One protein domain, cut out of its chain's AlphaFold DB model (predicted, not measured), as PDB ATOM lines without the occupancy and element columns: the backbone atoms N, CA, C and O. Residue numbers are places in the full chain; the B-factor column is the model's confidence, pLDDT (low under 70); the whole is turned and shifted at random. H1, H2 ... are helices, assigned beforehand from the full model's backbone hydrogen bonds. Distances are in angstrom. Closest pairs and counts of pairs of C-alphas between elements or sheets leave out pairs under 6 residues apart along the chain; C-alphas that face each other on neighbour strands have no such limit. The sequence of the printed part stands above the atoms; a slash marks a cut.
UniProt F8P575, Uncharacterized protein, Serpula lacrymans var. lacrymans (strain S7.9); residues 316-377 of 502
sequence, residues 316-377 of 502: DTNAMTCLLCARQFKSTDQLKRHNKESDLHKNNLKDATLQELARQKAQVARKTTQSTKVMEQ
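This is residues 316 to 377 of the 502 residues of an uncharacterized protein of Serpula lacrymans var. lacrymans (strain S7.9) (UniProt F8P575). Three helices make a flat bracket: H1 is one side, the short H2 is the corner piece, and the long H3 runs back as the other side, in roughly the opposite direction to H1. The opening stretch, residues 316 to 331, has no named element and folds into the space between the two sides, and residues 370 to 377 of H3 stick out past the rest. The printed part has 62 residues with three named helices, in the order H1, H2, H3, and no named strand; the class is all helix. The whole is only just loose, close to compact, with a radius of gyration of the C-alphas of 13.0 A, and its C-alphas span 42 by 27 by 12 A.

Start at Asp 316 and read on through residues 316 to 331, where residues 321 to 322 pair with residues 327 to 328, antiparallel, in a pairing too short to be named. Next comes H1, residues 332 to 341, and then H2, residues 343 to 348. These two are close but not clearly touching: their closest C-alphas, those of Asn 339 and His 345, are 6.4 A apart. Their lines stand at 81 degrees, about perpendicular. Go on to H3, residues 352 to 377, which is close to H2 but not clearly touching it; the closest C-alphas, those of Asn 348 and Leu 354, are 6.4 A apart. The lines of H2 and H3 stand at 89 degrees, about perpendicular. H1 and H3 are apart, with no C-alpha of the one within 8 A of the other. In H1, H2 and H3, every O i to N i+4 pair is within hydrogen-bond range.

Find C-alpha 332 at (15.009, 99.187, -33.499), where H1 begins; from there it runs 14.1 A to C-alpha 341. H2 runs 8.6 A from C-alpha 343 at (20.016, 91.856, -17.143) to C-alpha 348. H3 begins at C-alpha 352 at (10.711, 101.838, -8.323) and runs 37.6 A to C-alpha 377 at (2.885, 123.613, -37.953).

Look at the C-alphas of Asp 343 and Gln 377 for the two farthest apart, 41.7 A. The first and last printed C-alphas, those of Asp 316 and Gln 377, are 22.6 A apart. Residues 370 to 377 stand free; without them the body spans 29 by 27 by 12 A. The printed part has no cut, and the links H1 to H2 and H2 to H3 are tight. In the B-factor column the mean pLDDT of the printed part is 82.5, and residues 369 to 377 of the model are under 70.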
ATOM      1  N   ASP A 316      12.589 105.219 -26.051       83.38
ATOM      2  CA  ASP A 316      12.410 106.297 -27.017       83.38
ATOM      3  C   ASP A 316      12.702 105.753 -28.420       83.38
ATOM      4  O   ASP A 316      13.844 105.426 -28.753       83.38
ATOM      5  N   THR A 317      11.652 105.625 -29.232       80.69
ATOM      6  CA  THR A 317      11.730 105.114 -30.607       80.69
ATOM      7  C   THR A 317      12.294 106.129 -31.595       80.69
ATOM      8  O   THR A 317      12.694 105.726 -32.679       80.69
ATOM      9  N   ASN A 318      12.336 107.420 -31.254       81.56
ATOM     10  CA  ASN A 318      12.941 108.447 -32.106       81.56
ATOM     11  C   ASN A 318      14.437 108.575 -31.829       81.56
ATOM     12  O   ASN A 318      15.235 108.671 -32.758       81.56
ATOM     13  N   ALA A 319      14.828 108.544 -30.554       81.44
ATOM     14  CA  ALA A 319      16.235 108.601 -30.164       81.44
ATOM     15  C   ALA A 319      16.923 107.222 -30.166       81.44
ATOM     16  O   ALA A 319      18.130 107.139 -29.954       81.44
ATOM     17  N   MET A 320      16.174 106.135 -30.386       86.75
ATOM     18  CA  MET A 320      16.672 104.756 -30.352       86.75
ATOM     19  C   MET A 320      17.344 104.389 -29.022       86.75
ATOM     20  O   MET A 320      18.326 103.643 -28.984       86.75
ATOM     21  N   THR A 321      16.824 104.913 -27.908       88.31
ATOM     22  CA  THR A 321      17.430 104.744 -26.581       88.31
ATOM     23  C   THR A 321      16.486 104.080 -25.583       88.31
ATOM     24  O   THR A 321      15.271 104.277 -25.610       88.31
ATOM     25  N   CYS A 322      17.048 103.289 -24.670       89.75
ATOM     26  CA  CYS A 322      16.327 102.779 -23.509       89.75
ATOM     27  C   CYS A 322      16.510 103.759 -22.345       89.75
ATOM     28  O   CYS A 322      17.630 103.927 -21.861       89.75
ATOM     29  N   LEU A 323      15.429 104.383 -21.871       89.00
ATOM     30  CA  LEU A 323      15.479 105.424 -20.834       89.00
ATOM     31  C   LEU A 323      15.687 104.855 -19.423       89.00
ATOM     32  O   LEU A 323      16.210 105.550 -18.558       89.00
ATOM     33  N   LEU A 324      15.349 103.577 -19.215       88.25
ATOM     34  CA  LEU A 324      15.666 102.825 -17.992       88.25
ATOM     35  C   LEU A 324      17.159 102.507 -17.866       88.25
ATOM     36  O   LEU A 324      17.695 102.459 -16.765       88.25
ATOM     37  N   CYS A 325      17.828 102.253 -18.992       86.75
ATOM     38  CA  CYS A 325      19.241 101.864 -19.026       86.75
ATOM     39  C   CYS A 325      20.166 103.009 -19.464       86.75
ATOM     40  O   CYS A 325      21.381 102.837 -19.437       86.75
ATOM     41  N   ALA A 326      19.595 104.139 -19.901       85.44
ATOM     42  CA  ALA A 326      20.281 105.272 -20.524       85.44
ATOM     43  C   ALA A 326      21.266 104.854 -21.637       85.44
ATOM     44  O   ALA A 326      22.368 105.389 -21.749       85.44
ATOM     45  N   ARG A 327      20.884 103.865 -22.458       87.38
ATOM     46  CA  ARG A 327      21.720 103.323 -23.546       87.38
ATOM     47  C   ARG A 327      21.092 103.597 -24.902       87.38
ATOM     48  O   ARG A 327      19.900 103.360 -25.080       87.38
ATOM     49  N   GLN A 328      21.916 104.043 -25.846       88.50
ATOM     50  CA  GLN A 328      21.542 104.251 -27.245       88.50
ATOM     51  C   GLN A 328      21.905 103.039 -28.109       88.50
ATOM     52  O   GLN A 328      23.004 102.481 -28.003       88.50
ATOM     53  N   PHE A 329      20.983 102.648 -28.979       88.88
ATOM     54  CA  PHE A 329      21.109 101.512 -29.886       88.88
ATOM     55  C   PHE A 329      21.068 101.988 -31.336       88.88
ATOM     56  O   PHE A 329      20.567 103.064 -31.637       88.88
ATOM     57  N   LYS A 330      21.640 101.191 -32.243       90.81
ATOM     58  CA  LYS A 330      21.808 101.581 -33.652       90.81
ATOM     59  C   LYS A 330      20.609 101.179 -34.516       90.81
ATOM     60  O   LYS A 330      20.453 101.680 -35.618       90.81
ATOM     61  N   SER A 331      19.779 100.262 -34.021       90.56
ATOM     62  CA  SER A 331      18.615  99.715 -34.719       90.56
ATOM     63  C   SER A 331      17.472  99.457 -33.735       90.56
ATOM     64  O   SER A 331      17.701  99.198 -32.547       90.56
ATOM     65  N   THR A 332      16.239  99.508 -34.242       84.31
ATOM     66  CA  THR A 332      15.009  99.187 -33.499       84.31
ATOM     67  C   THR A 332      15.006  97.751 -33.018       84.31
ATOM     68  O   THR A 332      14.530  97.480 -31.918       84.31
ATOM     69  N   ASP A 333      15.630  96.846 -33.761       88.62
ATOM     70  CA  ASP A 333      15.698  95.437 -33.393       88.62
ATOM     71  C   ASP A 333      16.749  95.179 -32.307       88.62
ATOM     72  O   ASP A 333      16.528  94.355 -31.422       88.62
ATOM     73  N   GLN A 334      17.834  95.961 -32.272       88.00
ATOM     74  CA  GLN A 334      18.793  95.930 -31.158       88.00
ATOM     75  C   GLN A 334      18.184  96.482 -29.861       88.00
ATOM     76  O   GLN A 334      18.454  95.948 -28.785       88.00
ATOM     77  N   LEU A 335      17.337  97.511 -29.953       88.38
ATOM     78  CA  LEU A 335      16.608  98.066 -28.810       88.38
ATOM     79  C   LEU A 335      15.563  97.075 -28.270       88.38
ATOM     80  O   LEU A 335      15.488  96.852 -27.062       88.38
ATOM     81  N   LYS A 336      14.811  96.410 -29.160       87.94
ATOM     82  CA  LYS A 336      13.874  95.333 -28.790       87.94
ATOM     83  C   LYS A 336      14.593  94.169 -28.113       87.94
ATOM     84  O   LYS A 336      14.147  93.689 -27.072       87.94
ATOM     85  N   ARG A 337      15.723  93.737 -28.680       90.69
ATOM     86  CA  ARG A 337      16.556  92.672 -28.114       90.69
ATOM     87  C   ARG A 337      17.085  93.059 -26.735       90.69
ATOM     88  O   ARG A 337      17.005  92.267 -25.806       90.69
ATOM     89  N   HIS A 338      17.528  94.303 -26.565       90.50
ATOM     90  CA  HIS A 338      17.957  94.827 -25.272       90.50
ATOM     91  C   HIS A 338      16.846  94.811 -24.213       90.50
ATOM     92  O   HIS A 338      17.098  94.354 -23.099       90.50
ATOM     93  N   ASN A 339      15.627  95.253 -24.545       88.19
ATOM     94  CA  ASN A 339      14.503  95.240 -23.600       88.19
ATOM     95  C   ASN A 339      14.151  93.812 -23.137       88.19
ATOM     96  O   ASN A 339      13.752  93.615 -21.991       88.19
ATOM     97  N   LYS A 340      14.340  92.811 -24.006       87.38
ATOM     98  CA  LYS A 340      14.049  91.397 -23.711       87.38
ATOM     99  C   LYS A 340      15.189  90.696 -22.962       87.38
ATOM    100  O   LYS A 340      14.951  89.911 -22.039       87.38
ATOM    101  N   GLU A 341      16.432  90.979 -23.337       84.75
ATOM    102  CA  GLU A 341      17.588  90.158 -22.957       84.75
ATOM    103  C   GLU A 341      18.506  90.807 -21.913       84.75
ATOM    104  O   GLU A 341      19.250  90.095 -21.252       84.75
ATOM    105  N   SER A 342      18.456  92.125 -21.702       89.31
ATOM    106  CA  SER A 342      19.415  92.805 -20.820       89.31
ATOM    107  C   SER A 342      19.123  92.595 -19.330       89.31
ATOM    108  O   SER A 342      18.093  93.034 -18.814       89.31
ATOM    109  N   ASP A 343      20.088  92.028 -18.602       87.31
ATOM    110  CA  ASP A 343      20.016  91.856 -17.143       87.31
ATOM    111  C   ASP A 343      19.948  93.195 -16.397       87.31
ATOM    112  O   ASP A 343      19.240  93.330 -15.400       87.31
ATOM    113  N   LEU A 344      20.602  94.232 -16.932       88.12
ATOM    114  CA  LEU A 344      20.536  95.590 -16.383       88.12
ATOM    115  C   LEU A 344      19.125  96.177 -16.510       88.12
ATOM    116  O   LEU A 344      18.654  96.854 -15.605       88.12
ATOM    117  N   HIS A 345      18.418  95.860 -17.599       85.19
ATOM    118  CA  HIS A 345      17.044  96.319 -17.796       85.19
ATOM    119  C   HIS A 345      16.110  95.663 -16.776       85.19
ATOM    120  O   HIS A 345      15.320  96.340 -16.127       85.19
ATOM    121  N   LYS A 346      16.270  94.354 -16.560       88.56
ATOM    122  CA  LYS A 346      15.496  93.586 -15.577       88.56
ATOM    123  C   LYS A 346      15.786  93.999 -14.133       88.56
ATOM    124  O   LYS A 346      14.889  93.918 -13.300       88.56
ATOM    125  N   ASN A 347      17.009  94.432 -13.828       87.56
ATOM    126  CA  ASN A 347      17.368  94.923 -12.498       87.56
ATOM    127  C   ASN A 347      16.842  96.343 -12.257       87.56
ATOM    128  O   ASN A 347      16.169  96.562 -11.258       87.56
ATOM    129  N   ASN A 348      17.002  97.258 -13.215       87.44
ATOM    130  CA  ASN A 348      16.465  98.619 -13.096       87.44
ATOM    131  C   ASN A 348      14.928  98.651 -13.103       87.44
ATOM    132  O   ASN A 348      14.326  99.547 -12.522       87.44
ATOM    133  N   LEU A 349      14.280  97.663 -13.730       86.62
ATOM    134  CA  LEU A 349      12.835  97.469 -13.627       86.62
ATOM    135  C   LEU A 349      12.384  97.057 -12.221       86.62
ATOM    136  O   LEU A 349      11.206  97.193 -11.926       86.62
ATOM    137  N   LYS A 350      13.254  96.550 -11.349       84.62
ATOM    138  CA  LYS A 350      12.869  96.250  -9.959       84.62
ATOM    139  C   LYS A 350      12.937  97.497  -9.074       84.62
ATOM    140  O   LYS A 350      12.233  97.565  -8.070       84.62
ATOM    141  N   ASP A 351      13.714  98.499  -9.477       86.44
ATOM    142  CA  ASP A 351      13.903  99.737  -8.727       86.44
ATOM    143  C   ASP A 351      12.809 100.763  -9.063       86.44
ATOM    144  O   ASP A 351      12.819 101.420 -10.107       86.44
ATOM    145  N   ALA A 352      11.858 100.941  -8.142       84.25
ATOM    146  CA  ALA A 352      10.711 101.838  -8.323       84.25
ATOM    147  C   ALA A 352      11.106 103.312  -8.560       84.25
ATOM    148  O   ALA A 352      10.425 104.039  -9.282       84.25
ATOM    149  N   THR A 353      12.232 103.757  -7.997       88.81
ATOM    150  CA  THR A 353      12.747 105.125  -8.177       88.81
ATOM    151  C   THR A 353      13.266 105.362  -9.596       88.81
ATOM    152  O   THR A 353      13.019 106.417 -10.179       88.81
ATOM    153  N   LEU A 354      13.941 104.372 -10.187       83.56
ATOM    154  CA  LEU A 354      14.448 104.441 -11.557       83.56
ATOM    155  C   LEU A 354      13.322 104.321 -12.581       83.56
ATOM    156  O   LEU A 354      13.372 104.997 -13.608       83.56
ATOM    157  N   GLN A 355      12.283 103.532 -12.290       85.62
ATOM    158  CA  GLN A 355      11.073 103.504 -13.112       85.62
ATOM    159  C   GLN A 355      10.388 104.873 -13.167       85.62
ATOM    160  O   GLN A 355      10.033 105.333 -14.253       85.62
ATOM    161  N   GLU A 356      10.231 105.541 -12.024       84.81
ATOM    162  CA  GLU A 356       9.589 106.855 -11.959       84.81
ATOM    163  C   GLU A 356      10.420 107.923 -12.690       84.81
ATOM    164  O   GLU A 356       9.898 108.663 -13.527       84.81
ATOM    165  N   LEU A 357      11.742 107.928 -12.493       87.06
ATOM    166  CA  LEU A 357      12.649 108.805 -13.243       87.06
ATOM    167  C   LEU A 357      12.629 108.516 -14.755       87.06
ATOM    168  O   LEU A 357      12.664 109.448 -15.564       87.06
ATOM    169  N   ALA A 358      12.551 107.246 -15.157       86.00
ATOM    170  CA  ALA A 358      12.449 106.859 -16.561       86.00
ATOM    171  C   ALA A 358      11.104 107.281 -17.175       86.00
ATOM    172  O   ALA A 358      11.090 107.753 -18.314       86.00
ATOM    173  N   ARG A 359       9.990 107.195 -16.430       85.62
ATOM    174  CA  ARG A 359       8.676 107.707 -16.866       85.62
ATOM    175  C   ARG A 359       8.685 109.215 -17.040       85.62
ATOM    176  O   ARG A 359       8.220 109.702 -18.068       85.62
ATOM    177  N   GLN A 360       9.256 109.952 -16.092       87.81
ATOM    178  CA  GLN A 360       9.376 111.406 -16.197       87.81
ATOM    179  C   GLN A 360      10.222 111.807 -17.413       87.81
ATOM    180  O   GLN A 360       9.807 112.660 -18.201       87.81
ATOM    181  N   LYS A 361      11.349 111.122 -17.656       86.50
ATOM    182  CA  LYS A 361      12.161 111.327 -18.869       86.50
ATOM    183  C   LYS A 361      11.405 110.976 -20.155       86.50
ATOM    184  O   LYS A 361      11.468 111.741 -21.116       86.50
ATOM    185  N   ALA A 362      10.642 109.881 -20.168       84.88
ATOM    186  CA  ALA A 362       9.822 109.491 -21.316       84.88
ATOM    187  C   ALA A 362       8.725 110.526 -21.615       84.88
ATOM    188  O   ALA A 362       8.457 110.837 -22.775       84.88
ATOM    189  N   GLN A 363       8.114 111.112 -20.582       83.06
ATOM    190  CA  GLN A 363       7.123 112.176 -20.739       83.06
ATOM    191  C   GLN A 363       7.737 113.467 -21.290       83.06
ATOM    192  O   GLN A 363       7.135 114.096 -22.160       83.06
ATOM    193  N   VAL A 364       8.935 113.855 -20.841       83.94
ATOM    194  CA  VAL A 364       9.644 115.037 -21.366       83.94
ATOM    195  C   VAL A 364      10.054 114.838 -22.828       83.94
ATOM    196  O   VAL A 364       9.844 115.736 -23.645       83.94
ATOM    197  N   ALA A 365      10.552 113.653 -23.196       77.81
ATOM    198  CA  ALA A 365      10.876 113.317 -24.586       77.81
ATOM    199  C   ALA A 365       9.628 113.352 -25.493       77.81
ATOM    200  O   ALA A 365       9.653 113.937 -26.582       77.81
ATOM    201  N   ARG A 366       8.489 112.827 -25.010       76.69
ATOM    202  CA  ARG A 366       7.196 112.900 -25.716       76.69
ATOM    203  C   ARG A 366       6.695 114.337 -25.873       76.69
ATOM    204  O   ARG A 366       6.283 114.706 -26.970       76.69
ATOM    205  N   LYS A 367       6.785 115.167 -24.828       78.81
ATOM    206  CA  LYS A 367       6.414 116.594 -24.882       78.81
ATOM    207  C   LYS A 367       7.318 117.393 -25.824       78.81
ATOM    208  O   LYS A 367       6.821 118.232 -26.565       78.81
ATOM    209  N   THR A 368       8.617 117.099 -25.860       76.12
ATOM    210  CA  THR A 368       9.576 117.746 -26.776       76.12
ATOM    211  C   THR A 368       9.293 117.375 -28.234       76.12
ATOM    212  O   THR A 368       9.279 118.239 -29.108       76.12
ATOM    213  N   THR A 369       8.972 116.105 -28.495       69.19
ATOM    214  CA  THR A 369       8.562 115.625 -29.827       69.19
ATOM    215  C   THR A 369       7.221 116.235 -30.262       69.19
ATOM    216  O   THR A 369       7.031 116.592 -31.421       69.19
ATOM    217  N   GLN A 370       6.277 116.407 -29.332       66.75
ATOM    218  CA  GLN A 370       5.013 117.096 -29.612       66.75
ATOM    219  C   GLN A 370       5.219 118.598 -29.850       66.75
ATOM    220  O   GLN A 370       4.631 119.147 -30.775       66.75
ATOM    221  N   SER A 371       6.084 119.260 -29.081       65.12
ATOM    222  CA  SER A 371       6.377 120.689 -29.232       65.12
ATOM    223  C   SER A 371       7.115 121.003 -30.535       65.12
ATOM    224  O   SER A 371       6.768 121.976 -31.196       65.12
ATOM    225  N   THR A 372       8.055 120.155 -30.961       63.25
ATOM    226  CA  THR A 372       8.710 120.274 -32.278       63.25
ATOM    227  C   THR A 372       7.719 120.071 -33.425       63.25
ATOM    228  O   THR A 372       7.725 120.854 -34.371       63.25
ATOM    229  N   LYS A 373       6.782 119.121 -33.299       61.03
ATOM    230  CA  LYS A 373       5.694 118.922 -34.275       61.03
ATOM    231  C   LYS A 373       4.706 120.098 -34.329       61.03
ATOM    232  O   LYS A 373       4.208 120.428 -35.401       61.03
ATOM    233  N   VAL A 374       4.434 120.748 -33.197       59.28
ATOM    234  CA  VAL A 374       3.604 121.966 -33.125       59.28
ATOM    235  C   VAL A 374       4.351 123.184 -33.690       59.28
ATOM    236  O   VAL A 374       3.750 123.982 -34.402       59.28
ATOM    237  N   MET A 375       5.663 123.305 -33.460       56.94
ATOM    238  CA  MET A 375       6.491 124.365 -34.060       56.94
ATOM    239  C   MET A 375       6.635 124.223 -35.581       56.94
ATOM    240  O   MET A 375       6.720 125.222 -36.288       56.94
ATOM    241  N   GLU A 376       6.625 123.000 -36.110       59.09
ATOM    242  CA  GLU A 376       6.638 122.773 -37.558       59.09
ATOM    243  C   GLU A 376       5.313 123.191 -38.224       59.09
ATOM    244  O   GLU A 376       5.312 123.648 -39.365       59.09
ATOM    245  N   GLN A 377       4.194 123.132 -37.491       57.81
ATOM    246  CA  GLN A 377       2.885 123.613 -37.953       57.81
ATOM    247  C   GLN A 377       2.730 125.139 -37.885       57.81
ATOM    248  O   GLN A 377       1.943 125.698 -38.647       57.81
TER     249      GLN A 377